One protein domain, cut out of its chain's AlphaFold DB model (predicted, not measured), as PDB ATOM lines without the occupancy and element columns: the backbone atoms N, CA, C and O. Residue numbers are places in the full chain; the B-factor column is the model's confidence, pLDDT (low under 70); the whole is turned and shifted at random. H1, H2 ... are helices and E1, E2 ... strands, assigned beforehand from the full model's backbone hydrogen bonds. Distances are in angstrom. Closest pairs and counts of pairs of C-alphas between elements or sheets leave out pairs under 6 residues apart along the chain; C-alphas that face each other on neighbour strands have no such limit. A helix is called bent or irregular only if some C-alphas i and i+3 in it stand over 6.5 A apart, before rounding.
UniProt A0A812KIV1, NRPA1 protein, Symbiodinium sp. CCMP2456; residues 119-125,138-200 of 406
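This is residues 119 to 125 and 138 to 200 of the 406 residues of the protein "NRPA1 protein" of Symbiodinium sp. CCMP2456 (UniProt A0A812KIV1). A two-strand hairpin, E1 and E2, stands at one end, and the long helix H2 leads away from it to the other end, where it turns sharply at a kink of 111 degrees near residue 180. Beyond that turn the chain folds back and sets the short helix H3 on H2 near Arg 174, while H1 sits close to the far end of H2 near Leu 187. The printed part has 70 residues with three named helices and two named strands, in the order H1, E1, E2, H2, H3, and the sheet E1 - E2 is antiparallel. The class is mixed, helices and strands; the whole is loose, with a radius of gyration of the C-alphas of 13.8 A and spans of 36 by 24 by 24 A.

Start at H1, residues 119 to 125, and compare it with H2, residues 166 to 187: they are close but not clearly touching, and their closest C-alphas, those of Ile 124 and Leu 187, are 7.9 A apart. Their lines stand at a steep tilt of 46 degrees, opposite ways. Next find E1, residues 142 to 147, and E2, residues 151 to 156, an antiparallel hairpin with 160 degrees between their directions. Look there for N 145 and O 153 at 2.9 A and N 153 and O 145 at 2.8 A, both within hydrogen-bond range. Residues 153 to 154 of E2 also pair, antiparallel, with residues 162 to 163. H1 and E2 are apart, and so are E1 and H2. H2 touches H3, residues 195 to 199; their closest C-alphas, those of Arg 174 and Pro 196, are 5.9 A apart. In H1 every O i to N i+4 pair is within hydrogen-bond range; in H2 it is 16 of 18, and in H3 it is 0 of 1, with 2 of 2 O i to N i+3 pairs within range.

Find C-alpha 119 at (91.835, 108.634, 113.872), where H1 begins; it ends at residue 125. E1 starts at C-alpha 142, at (80.277, 94.573, 92.836), and is 16.2 A long; E2 is 16.6 A long. From C-alpha 166 at (67.336, 102.813, 98.579), H2 runs 20.3 A to C-alpha 187; it is irregular, with C-alphas 179 and 182 8.7 A apart. H3 is 8.5 A long and neither bent nor irregular, but only just: C-alphas 196 and 199 are 6.1 A apart.

The C-alphas farthest apart, those of Gly 158 and Glu 193, are 38.0 A from each other. Residues 126 to 137 are not printed, and C-alphas 125 and 138 are 24.3 A apart across this cut, which lies in the link from H1 to E1. The link E1 to E2 is tight, and the links E2 to H2 and H2 to H3 are short. The mean pLDDT of the printed part is 84.3, and no printed residue is under 70.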
ATOM      1  N   ALA A 119      91.405 110.002 113.587       74.56
ATOM      2  CA  ALA A 119      91.835 108.634 113.872       74.56
ATOM      3  C   ALA A 119      90.793 107.597 113.404       74.56
ATOM      4  O   ALA A 119      91.135 106.644 112.704       74.56
ATOM      5  N   ILE A 120      89.504 107.819 113.688       72.06
ATOM      6  CA  ILE A 120      88.412 106.965 113.189       72.06
ATOM      7  C   ILE A 120      88.334 107.003 111.649       72.06
ATOM      8  O   ILE A 120      88.182 105.958 111.018       72.06
ATOM      9  N   ARG A 121      88.488 108.175 111.014       77.31
ATOM     10  CA  ARG A 121      88.544 108.307 109.541       77.31
ATOM     11  C   ARG A 121      89.753 107.602 108.921       77.31
ATOM     12  O   ARG A 121      89.651 107.142 107.785       77.31
ATOM     13  N   GLN A 122      90.885 107.537 109.621       79.56
ATOM     14  CA  GLN A 122      92.071 106.786 109.211       79.56
ATOM     15  C   GLN A 122      91.743 105.289 109.189       79.56
ATOM     16  O   GLN A 122      91.734 104.693 108.119       79.56
ATOM     17  N   VAL A 123      91.306 104.738 110.328       78.75
ATOM     18  CA  VAL A 123      90.934 103.319 110.479       78.75
ATOM     19  C   VAL A 123      89.874 102.889 109.459       78.75
ATOM     20  O   VAL A 123      89.973 101.809 108.884       78.75
ATOM     21  N   ILE A 124      88.879 103.740 109.178       76.19
ATOM     22  CA  ILE A 124      87.868 103.478 108.139       76.19
ATOM     23  C   ILE A 124      88.492 103.401 106.742       76.19
ATOM     24  O   ILE A 124      88.135 102.509 105.974       76.19
ATOM     25  N   ARG A 125      89.398 104.324 106.389       80.00
ATOM     26  CA  ARG A 125      90.079 104.298 105.085       80.00
ATOM     27  C   ARG A 125      90.933 103.047 104.947       80.00
ATOM     28  O   ARG A 125      90.771 102.345 103.957       80.00
ATOM     29  N   CYS A 138      81.414  83.697  97.989       77.81
ATOM     30  CA  CYS A 138      80.608  83.544  96.766       77.81
ATOM     31  C   CYS A 138      81.277  84.081  95.491       77.81
ATOM     32  O   CYS A 138      80.648  84.095  94.438       77.81
ATOM     33  N   GLN A 139      82.522  84.564  95.576       79.31
ATOM     34  CA  GLN A 139      83.302  85.174  94.485       79.31
ATOM     35  C   GLN A 139      82.626  86.357  93.764       79.31
ATOM     36  O   GLN A 139      83.149  86.866  92.768       79.31
ATOM     37  N   ALA A 140      81.492  86.840  94.280       75.62
ATOM     38  CA  ALA A 140      80.797  87.998  93.752       75.62
ATOM     39  C   ALA A 140      81.682  89.245  93.854       75.62
ATOM     40  O   ALA A 140      82.363  89.476  94.857       75.62
ATOM     41  N   GLN A 141      81.633  90.057  92.802       78.69
ATOM     42  CA  GLN A 141      82.310  91.341  92.708       78.69
ATOM     43  C   GLN A 141      81.283  92.388  92.280       78.69
ATOM     44  O   GLN A 141      80.607  92.228  91.259       78.69
ATOM     45  N   ALA A 142      81.169  93.449  93.077       80.25
ATOM     46  CA  ALA A 142      80.277  94.573  92.836       80.25
ATOM     47  C   ALA A 142      81.082  95.873  92.913       80.25
ATOM     48  O   ALA A 142      81.660  96.194  93.951       80.25
ATOM     49  N   LYS A 143      81.117  96.626  91.812       85.19
ATOM     50  CA  LYS A 143      81.706  97.966  91.777       85.19
ATOM     51  C   LYS A 143      80.607  98.984  92.050       85.19
ATOM     52  O   LYS A 143      79.588  98.978  91.364       85.19
ATOM     53  N   TRP A 144      80.823  99.857  93.027       86.81
ATOM     54  CA  TRP A 144      79.886 100.921  93.382       86.81
ATOM     55  C   TRP A 144      80.400 102.275  92.889       86.81
ATOM     56  O   TRP A 144      81.569 102.608  93.089       86.81
ATOM     57  N   ARG A 145      79.522 103.070  92.272       87.94
ATOM     58  CA  ARG A 145      79.778 104.463  91.875       87.94
ATOM     59  C   ARG A 145      78.775 105.373  92.580       87.94
ATOM     60  O   ARG A 145      77.583 105.088  92.605       87.94
ATOM     61  N   ARG A 146      79.248 106.483  93.147       87.94
ATOM     62  CA  ARG A 146      78.390 107.548  93.688       87.94
ATOM     63  C   ARG A 146      78.294 108.681  92.676       87.94
ATOM     64  O   ARG A 146      79.320 109.116  92.161       87.94
ATOM     65  N   GLU A 147      77.089 109.188  92.450       83.94
ATOM     66  CA  GLU A 147      76.852 110.388  91.651       83.94
ATOM     67  C   GLU A 147      76.250 111.482  92.543       83.94
ATOM     68  O   GLU A 147      75.090 111.425  92.961       83.94
ATOM     69  N   GLY A 148      77.096 112.453  92.907       83.00
ATOM     70  CA  GLY A 148      76.738 113.548  93.810       83.00
ATOM     71  C   GLY A 148      76.172 113.062  95.150       83.00
ATOM     72  O   GLY A 148      76.794 112.264  95.857       83.00
ATOM     73  N   PHE A 149      74.983 113.565  95.486       81.06
ATOM     74  CA  PHE A 149      74.180 113.165  96.650       81.06
ATOM     75  C   PHE A 149      72.825 112.556  96.243       81.06
ATOM     76  O   PHE A 149      71.943 112.397  97.083       81.06
ATOM     77  N   GLU A 150      72.650 112.262  94.953       80.31
ATOM     78  CA  GLU A 150      71.352 111.964  94.329       80.31
ATOM     79  C   GLU A 150      71.202 110.477  93.998       80.31
ATOM     80  O   GLU A 150      70.098 109.938  94.047       80.31
ATOM     81  N   ALA A 151      72.310 109.807  93.658       84.19
ATOM     82  CA  ALA A 151      72.291 108.447  93.139       84.19
ATOM     83  C   ALA A 151      73.510 107.613  93.566       84.19
ATOM     84  O   ALA A 151      74.647 108.090  93.658       84.19
ATOM     85  N   LEU A 152      73.256 106.320  93.766       88.75
ATOM     86  CA  LEU A 152      74.260 105.269  93.870       88.75
ATOM     87  C   LEU A 152      74.030 104.280  92.732       88.75
ATOM     88  O   LEU A 152      72.901 103.865  92.487       88.75
ATOM     89  N   PHE A 153      75.101 103.884  92.065       88.88
ATOM     90  CA  PHE A 153      75.082 102.900  90.996       88.88
ATOM     91  C   PHE A 153      75.906 101.682  91.395       88.88
ATOM     92  O   PHE A 153      76.932 101.805  92.072       88.88
ATOM     93  N   VAL A 154      75.452 100.508  90.969       89.81
ATOM     94  CA  VAL A 154      76.107  99.225  91.202       89.81
ATOM     95  C   VAL A 154      76.298  98.493  89.876       89.81
ATOM     96  O   VAL A 154      75.372  98.355  89.075       89.81
ATOM     97  N   THR A 155      77.513  97.998  89.662       88.56
ATOM     98  CA  THR A 155      77.884  97.171  88.514       88.56
ATOM     99  C   THR A 155      78.345  95.819  89.034       88.56
ATOM    100  O   THR A 155      79.389  95.713  89.682       88.56
ATOM    101  N   GLN A 156      77.548  94.786  88.775       83.56
ATOM    102  CA  GLN A 156      77.909  93.397  89.061       83.56
ATOM    103  C   GLN A 156      78.819  92.844  87.951       83.56
ATOM    104  O   GLN A 156      78.817  93.347  86.826       83.56
ATOM    105  N   LYS A 157      79.608  91.809  88.257       77.62
ATOM    106  CA  LYS A 157      80.555  91.173  87.322       77.62
ATOM    107  C   LYS A 157      79.870  90.762  86.003       77.62
ATOM    108  O   LYS A 157      79.005  89.895  86.002       77.62
ATOM    109  N   GLY A 158      80.265  91.389  84.890       74.38
ATOM    110  CA  GLY A 158      79.696  91.150  83.551       74.38
ATOM    111  C   GLY A 158      78.345  91.830  83.265       74.38
ATOM    112  O   GLY A 158      77.823  91.693  82.162       74.38
ATOM    113  N   GLY A 159      77.776  92.567  84.223       79.31
ATOM    114  CA  GLY A 159      76.504  93.274  84.070       79.31
ATOM    115  C   GLY A 159      76.652  94.726  83.600       79.31
ATOM    116  O   GLY A 159      77.713  95.337  83.716       79.31
ATOM    117  N   LYS A 160      75.546  95.305  83.116       81.81
ATOM    118  CA  LYS A 160      75.418  96.762  82.932       81.81
ATOM    119  C   LYS A 160      75.355  97.464  84.296       81.81
ATOM    120  O   LYS A 160      74.870  96.881  85.266       81.81
ATOM    121  N   GLU A 161      75.796  98.718  84.351       85.00
ATOM    122  CA  GLU A 161      75.617  99.572  85.531       85.00
ATOM    123  C   GLU A 161      74.117  99.823  85.780       85.00
ATOM    124  O   GLU A 161      73.382 100.177  84.858       85.00
ATOM    125  N   GLN A 162      73.653  99.618  87.016       84.56
ATOM    126  CA  GLN A 162      72.259  99.837  87.418       84.56
ATOM    127  C   GLN A 162      72.174 100.808  88.596       84.56
ATOM    128  O   GLN A 162      73.056 100.834  89.454       84.56
ATOM    129  N   LEU A 163      71.094 101.591  88.663       85.19
ATOM    130  CA  LEU A 163      70.808 102.435  89.824       85.19
ATOM    131  C   LEU A 163      70.413 101.555  91.020       85.19
ATOM    132  O   LEU A 163      69.464 100.773  90.937       85.19
ATOM    133  N   ALA A 164      71.110 101.712  92.142       87.38
ATOM    134  CA  ALA A 164      70.752 101.079  93.401       87.38
ATOM    135  C   ALA A 164      69.607 101.863  94.065       87.38
ATOM    136  O   ALA A 164      69.793 102.987  94.532       87.38
ATOM    137  N   ILE A 165      68.416 101.261  94.101       87.38
ATOM    138  CA  ILE A 165      67.252 101.794  94.826       87.38
ATOM    139  C   ILE A 165      67.560 101.789  96.340       87.38
ATOM    140  O   ILE A 165      68.202 100.843  96.808       87.38
ATOM    141  N   PRO A 166      67.102 102.783  97.132       89.19
ATOM    142  CA  PRO A 166      67.336 102.813  98.579       89.19
ATOM    143  C   PRO A 166      66.907 101.542  99.326       89.19
ATOM    144  O   PRO A 166      67.597 101.133 100.252       89.19
ATOM    145  N   GLU A 167      65.826 100.884  98.904       88.38
ATOM    146  CA  GLU A 167      65.351  99.609  99.465       88.38
ATOM    147  C   GLU A 167      66.382  98.479  99.294       88.38
ATOM    148  O   GLU A 167      66.816  97.882 100.275       88.38
ATOM    149  N   TYR A 168      66.909  98.291  98.079       89.25
ATOM    150  CA  TYR A 168      67.993  97.335  97.807       89.25
ATOM    151  C   TYR A 168      69.256  97.628  98.638       89.25
ATOM    152  O   TYR A 168      69.904  96.716  99.151       89.25
ATOM    153  N   ALA A 169      69.607  98.907  98.817       90.12
ATOM    154  CA  ALA A 169      70.722  99.296  99.679       90.12
ATOM    155  C   ALA A 169      70.440  99.033 101.174       90.12
ATOM    156  O   ALA A 169      71.362  98.704 101.923       90.12
ATOM    157  N   ARG A 170      69.179  99.158 101.610       91.00
ATOM    158  CA  ARG A 170      68.744  98.887 102.984       91.00
ATOM    159  C   ARG A 170      68.832  97.406 103.316       91.00
ATOM    160  O   ARG A 170      69.372  97.072 104.367       91.00
ATOM    161  N   ASP A 171      68.362  96.529 102.437       91.88
ATOM    162  CA  ASP A 171      68.388  95.086 102.692       91.88
ATOM    163  C   ASP A 171      69.823  94.546 102.749       91.88
ATOM    164  O   ASP A 171      70.173  93.821 103.683       91.88
ATOM    165  N   LEU A 172      70.707  95.019 101.862       89.50
ATOM    166  CA  LEU A 172      72.145  94.736 101.954       89.50
ATOM    167  C   LEU A 172      72.760  95.215 103.279       89.50
ATOM    168  O   LEU A 172      73.564  94.500 103.879       89.50
ATOM    169  N   LEU A 173      72.386  96.407 103.763       90.06
ATOM    170  CA  LEU A 173      72.850  96.900 105.064       90.06
ATOM    171  C   LEU A 173      72.263  96.109 106.235       90.06
ATOM    172  O   LEU A 173      72.969  95.910 107.219       90.06
ATOM    173  N   ARG A 174      71.022  95.621 106.139       91.94
ATOM    174  CA  ARG A 174      70.404  94.736 107.136       91.94
ATOM    175  C   ARG A 174      71.136  93.405 107.234       91.94
ATOM    176  O   ARG A 174      71.444  92.977 108.344       91.94
ATOM    177  N   ASP A 175      71.486  92.787 106.112       90.69
ATOM    178  CA  ASP A 175      72.259  91.541 106.109       90.69
ATOM    179  C   ASP A 175      73.704  91.742 106.580       90.69
ATOM    180  O   ASP A 175      74.219  90.929 107.352       90.69
ATOM    181  N   LEU A 176      74.340  92.862 106.225       88.44
ATOM    182  CA  LEU A 176      75.644  93.223 106.782       88.44
ATOM    183  C   LEU A 176      75.566  93.433 108.305       88.44
ATOM    184  O   LEU A 176      76.447  92.970 109.024       88.44
ATOM    185  N   TRP A 177      74.503  94.065 108.817       90.69
ATOM    186  CA  TRP A 177      74.321  94.297 110.255       90.69
ATOM    187  C   TRP A 177      74.024  93.021 111.046       90.69
ATOM    188  O   TRP A 177      74.410  92.947 112.208       90.69
ATOM    189  N   LYS A 178      73.381  92.011 110.441       89.75
ATOM    190  CA  LYS A 178      73.210  90.681 111.060       89.75
ATOM    191  C   LYS A 178      74.559  89.991 111.281       89.75
ATOM    192  O   LYS A 178      74.768  89.404 112.335       89.75
ATOM    193  N   ASN A 179      75.461  90.085 110.302       88.12
ATOM    194  CA  ASN A 179      76.755  89.401 110.329       88.12
ATOM    195  C   ASN A 179      77.818  90.173 111.137       88.12
ATOM    196  O   ASN A 179      78.508  89.588 111.962       88.12
ATOM    197  N   GLU A 180      77.926  91.491 110.938       86.12
ATOM    198  CA  GLU A 180      79.046  92.327 111.408       86.12
ATOM    199  C   GLU A 180      78.607  93.468 112.350       86.12
ATOM    200  O   GLU A 180      79.196  94.554 112.394       86.12
ATOM    201  N   ALA A 181      77.566  93.223 113.157       83.38
ATOM    202  CA  ALA A 181      76.996  94.198 114.097       83.38
ATOM    203  C   ALA A 181      78.045  94.900 114.979       83.38
ATOM    204  O   ALA A 181      77.896  96.078 115.302       83.38
ATOM    205  N   ARG A 182      79.096  94.184 115.409       83.38
ATOM    206  CA  ARG A 182      80.115  94.708 116.333       83.38
ATOM    207  C   ARG A 182      80.957  95.811 115.690       83.38
ATOM    208  O   ARG A 182      81.143  96.853 116.313       83.38
ATOM    209  N   ALA A 183      81.420  95.599 114.459       81.50
ATOM    210  CA  ALA A 183      82.174  96.600 113.710       81.50
ATOM    211  C   ALA A 183      81.276  97.790 113.342       81.50
ATOM    212  O   ALA A 183      81.618  98.940 113.608       81.50
ATOM    213  N   LEU A 184      80.076  97.525 112.820       82.50
ATOM    214  CA  LEU A 184      79.154  98.573 112.372       82.50
ATOM    215  C   LEU A 184      78.672  99.490 113.510       82.50
ATOM    216  O   LEU A 184      78.604 100.704 113.330       82.50
ATOM    217  N   ARG A 185      78.431  98.947 114.712       83.44
ATOM    218  CA  ARG A 185      78.108  99.738 115.917       83.44
ATOM    219  C   ARG A 185      79.253 100.641 116.388       83.44
ATOM    220  O   ARG A 185      78.981 101.664 117.010       83.44
ATOM    221  N   PHE A 186      80.507 100.274 116.116       81.94
ATOM    222  CA  PHE A 186      81.670 101.127 116.385       81.94
ATOM    223  C   PHE A 186      81.807 102.233 115.329       81.94
ATOM    224  O   PHE A 186      82.030 103.390 115.674       81.94
ATOM    225  N   LEU A 187      81.606 101.894 114.051       80.31
ATOM    226  CA  LEU A 187      81.684 102.838 112.932       80.31
ATOM    227  C   LEU A 187      80.555 103.882 112.931       80.31
ATOM    228  O   LEU A 187      80.768 105.021 112.520       80.31
ATOM    229  N   ALA A 188      79.361 103.504 113.388       80.38
ATOM    230  CA  ALA A 188      78.182 104.360 113.422       80.38
ATOM    231  C   ALA A 188      77.520 104.355 114.816       80.38
ATOM    232  O   ALA A 188      76.465 103.742 114.998       80.38
ATOM    233  N   PRO A 189      78.083 105.072 115.807       80.06
ATOM    234  CA  PRO A 189      77.562 105.074 117.177       80.06
ATOM    235  C   PRO A 189      76.121 105.603 117.276       80.06
ATOM    236  O   PRO A 189      75.349 105.112 118.093       80.06
ATOM    237  N   ALA A 190      75.715 106.533 116.403       79.50
ATOM    238  CA  ALA A 190      74.333 107.026 116.330       79.50
ATOM    239  C   ALA A 190      73.316 105.957 115.870       79.50
ATOM    240  O   ALA A 190      72.134 106.060 116.176       79.50
ATOM    241  N   ALA A 191      73.772 104.916 115.167       84.44
ATOM    242  CA  ALA A 191      72.959 103.786 114.716       84.44
ATOM    243  C   ALA A 191      73.074 102.566 115.656       84.44
ATOM    244  O   ALA A 191      72.606 101.479 115.322       84.44
ATOM    245  N   LYS A 192      73.702 102.707 116.835       81.88
ATOM    246  CA  LYS A 192      73.999 101.577 117.735       81.88
ATOM    247  C   LYS A 192      72.746 100.822 118.201       81.88
ATOM    248  O   LYS A 192      72.784  99.590 118.286       81.88
ATOM    249  N   GLU A 193      71.685 101.571 118.495       83.50
ATOM    250  CA  GLU A 193      70.406 101.079 119.029       83.50
ATOM    251  C   GLU A 193      69.364 100.865 117.924       83.50
ATOM    252  O   GLU A 193      68.747  99.807 117.867       83.50
ATOM    253  N   ILE A 194      69.222 101.832 117.009       84.75
ATOM    254  CA  ILE A 194      68.239 101.803 115.908       84.75
ATOM    255  C   ILE A 194      68.659 100.830 114.785       84.75
ATOM    256  O   ILE A 194      67.815 100.293 114.072       84.75
ATOM    257  N   GLY A 195      69.959 100.571 114.622       87.25
ATOM    258  CA  GLY A 195      70.489  99.698 113.577       87.25
ATOM    259  C   GLY A 195      70.497 100.338 112.177       87.25
ATOM    260  O   GLY A 195      70.529 101.565 112.055       87.25
ATOM    261  N   PRO A 196      70.493  99.530 111.101       87.94
ATOM    262  CA  PRO A 196      70.706  99.996 109.725       87.94
ATOM    263  C   PRO A 196      69.578 100.900 109.204       87.94
ATOM    264  O   PRO A 196      69.806 101.722 108.320       87.94
ATOM    265  N   ASP A 197      68.378 100.801 109.775       88.44
ATOM    266  CA  ASP A 197      67.233 101.614 109.362       88.44
ATOM    267  C   ASP A 197      67.410 103.099 109.744       88.44
ATOM    268  O   ASP A 197      66.812 103.970 109.118       88.44
ATOM    269  N   ALA A 198      68.332 103.420 110.667       87.56
ATOM    270  CA  ALA A 198      68.706 104.794 111.025       87.56
ATOM    271  C   ALA A 198      69.223 105.637 109.841       87.56
ATOM    272  O   ALA A 198      69.190 106.866 109.899       87.56
ATOM    273  N   PHE A 199      69.717 104.996 108.775       88.94
ATOM    274  CA  PHE A 199      70.217 105.682 107.580       88.94
ATOM    275  C   PHE A 199      69.124 106.004 106.550       88.94
ATOM    276  O   PHE A 199      69.395 106.742 105.601       88.94
ATOM    277  N   PHE A 200      67.904 105.479 106.715       91.00
ATOM    278  CA  PHE A 200      66.834 105.582 105.722       91.00
ATOM    279  C   PHE A 200      65.605 106.297 106.289       91.00
ATOM    280  O   PHE A 200      64.909 105.790 107.163       91.00
TER     281      PHE A 200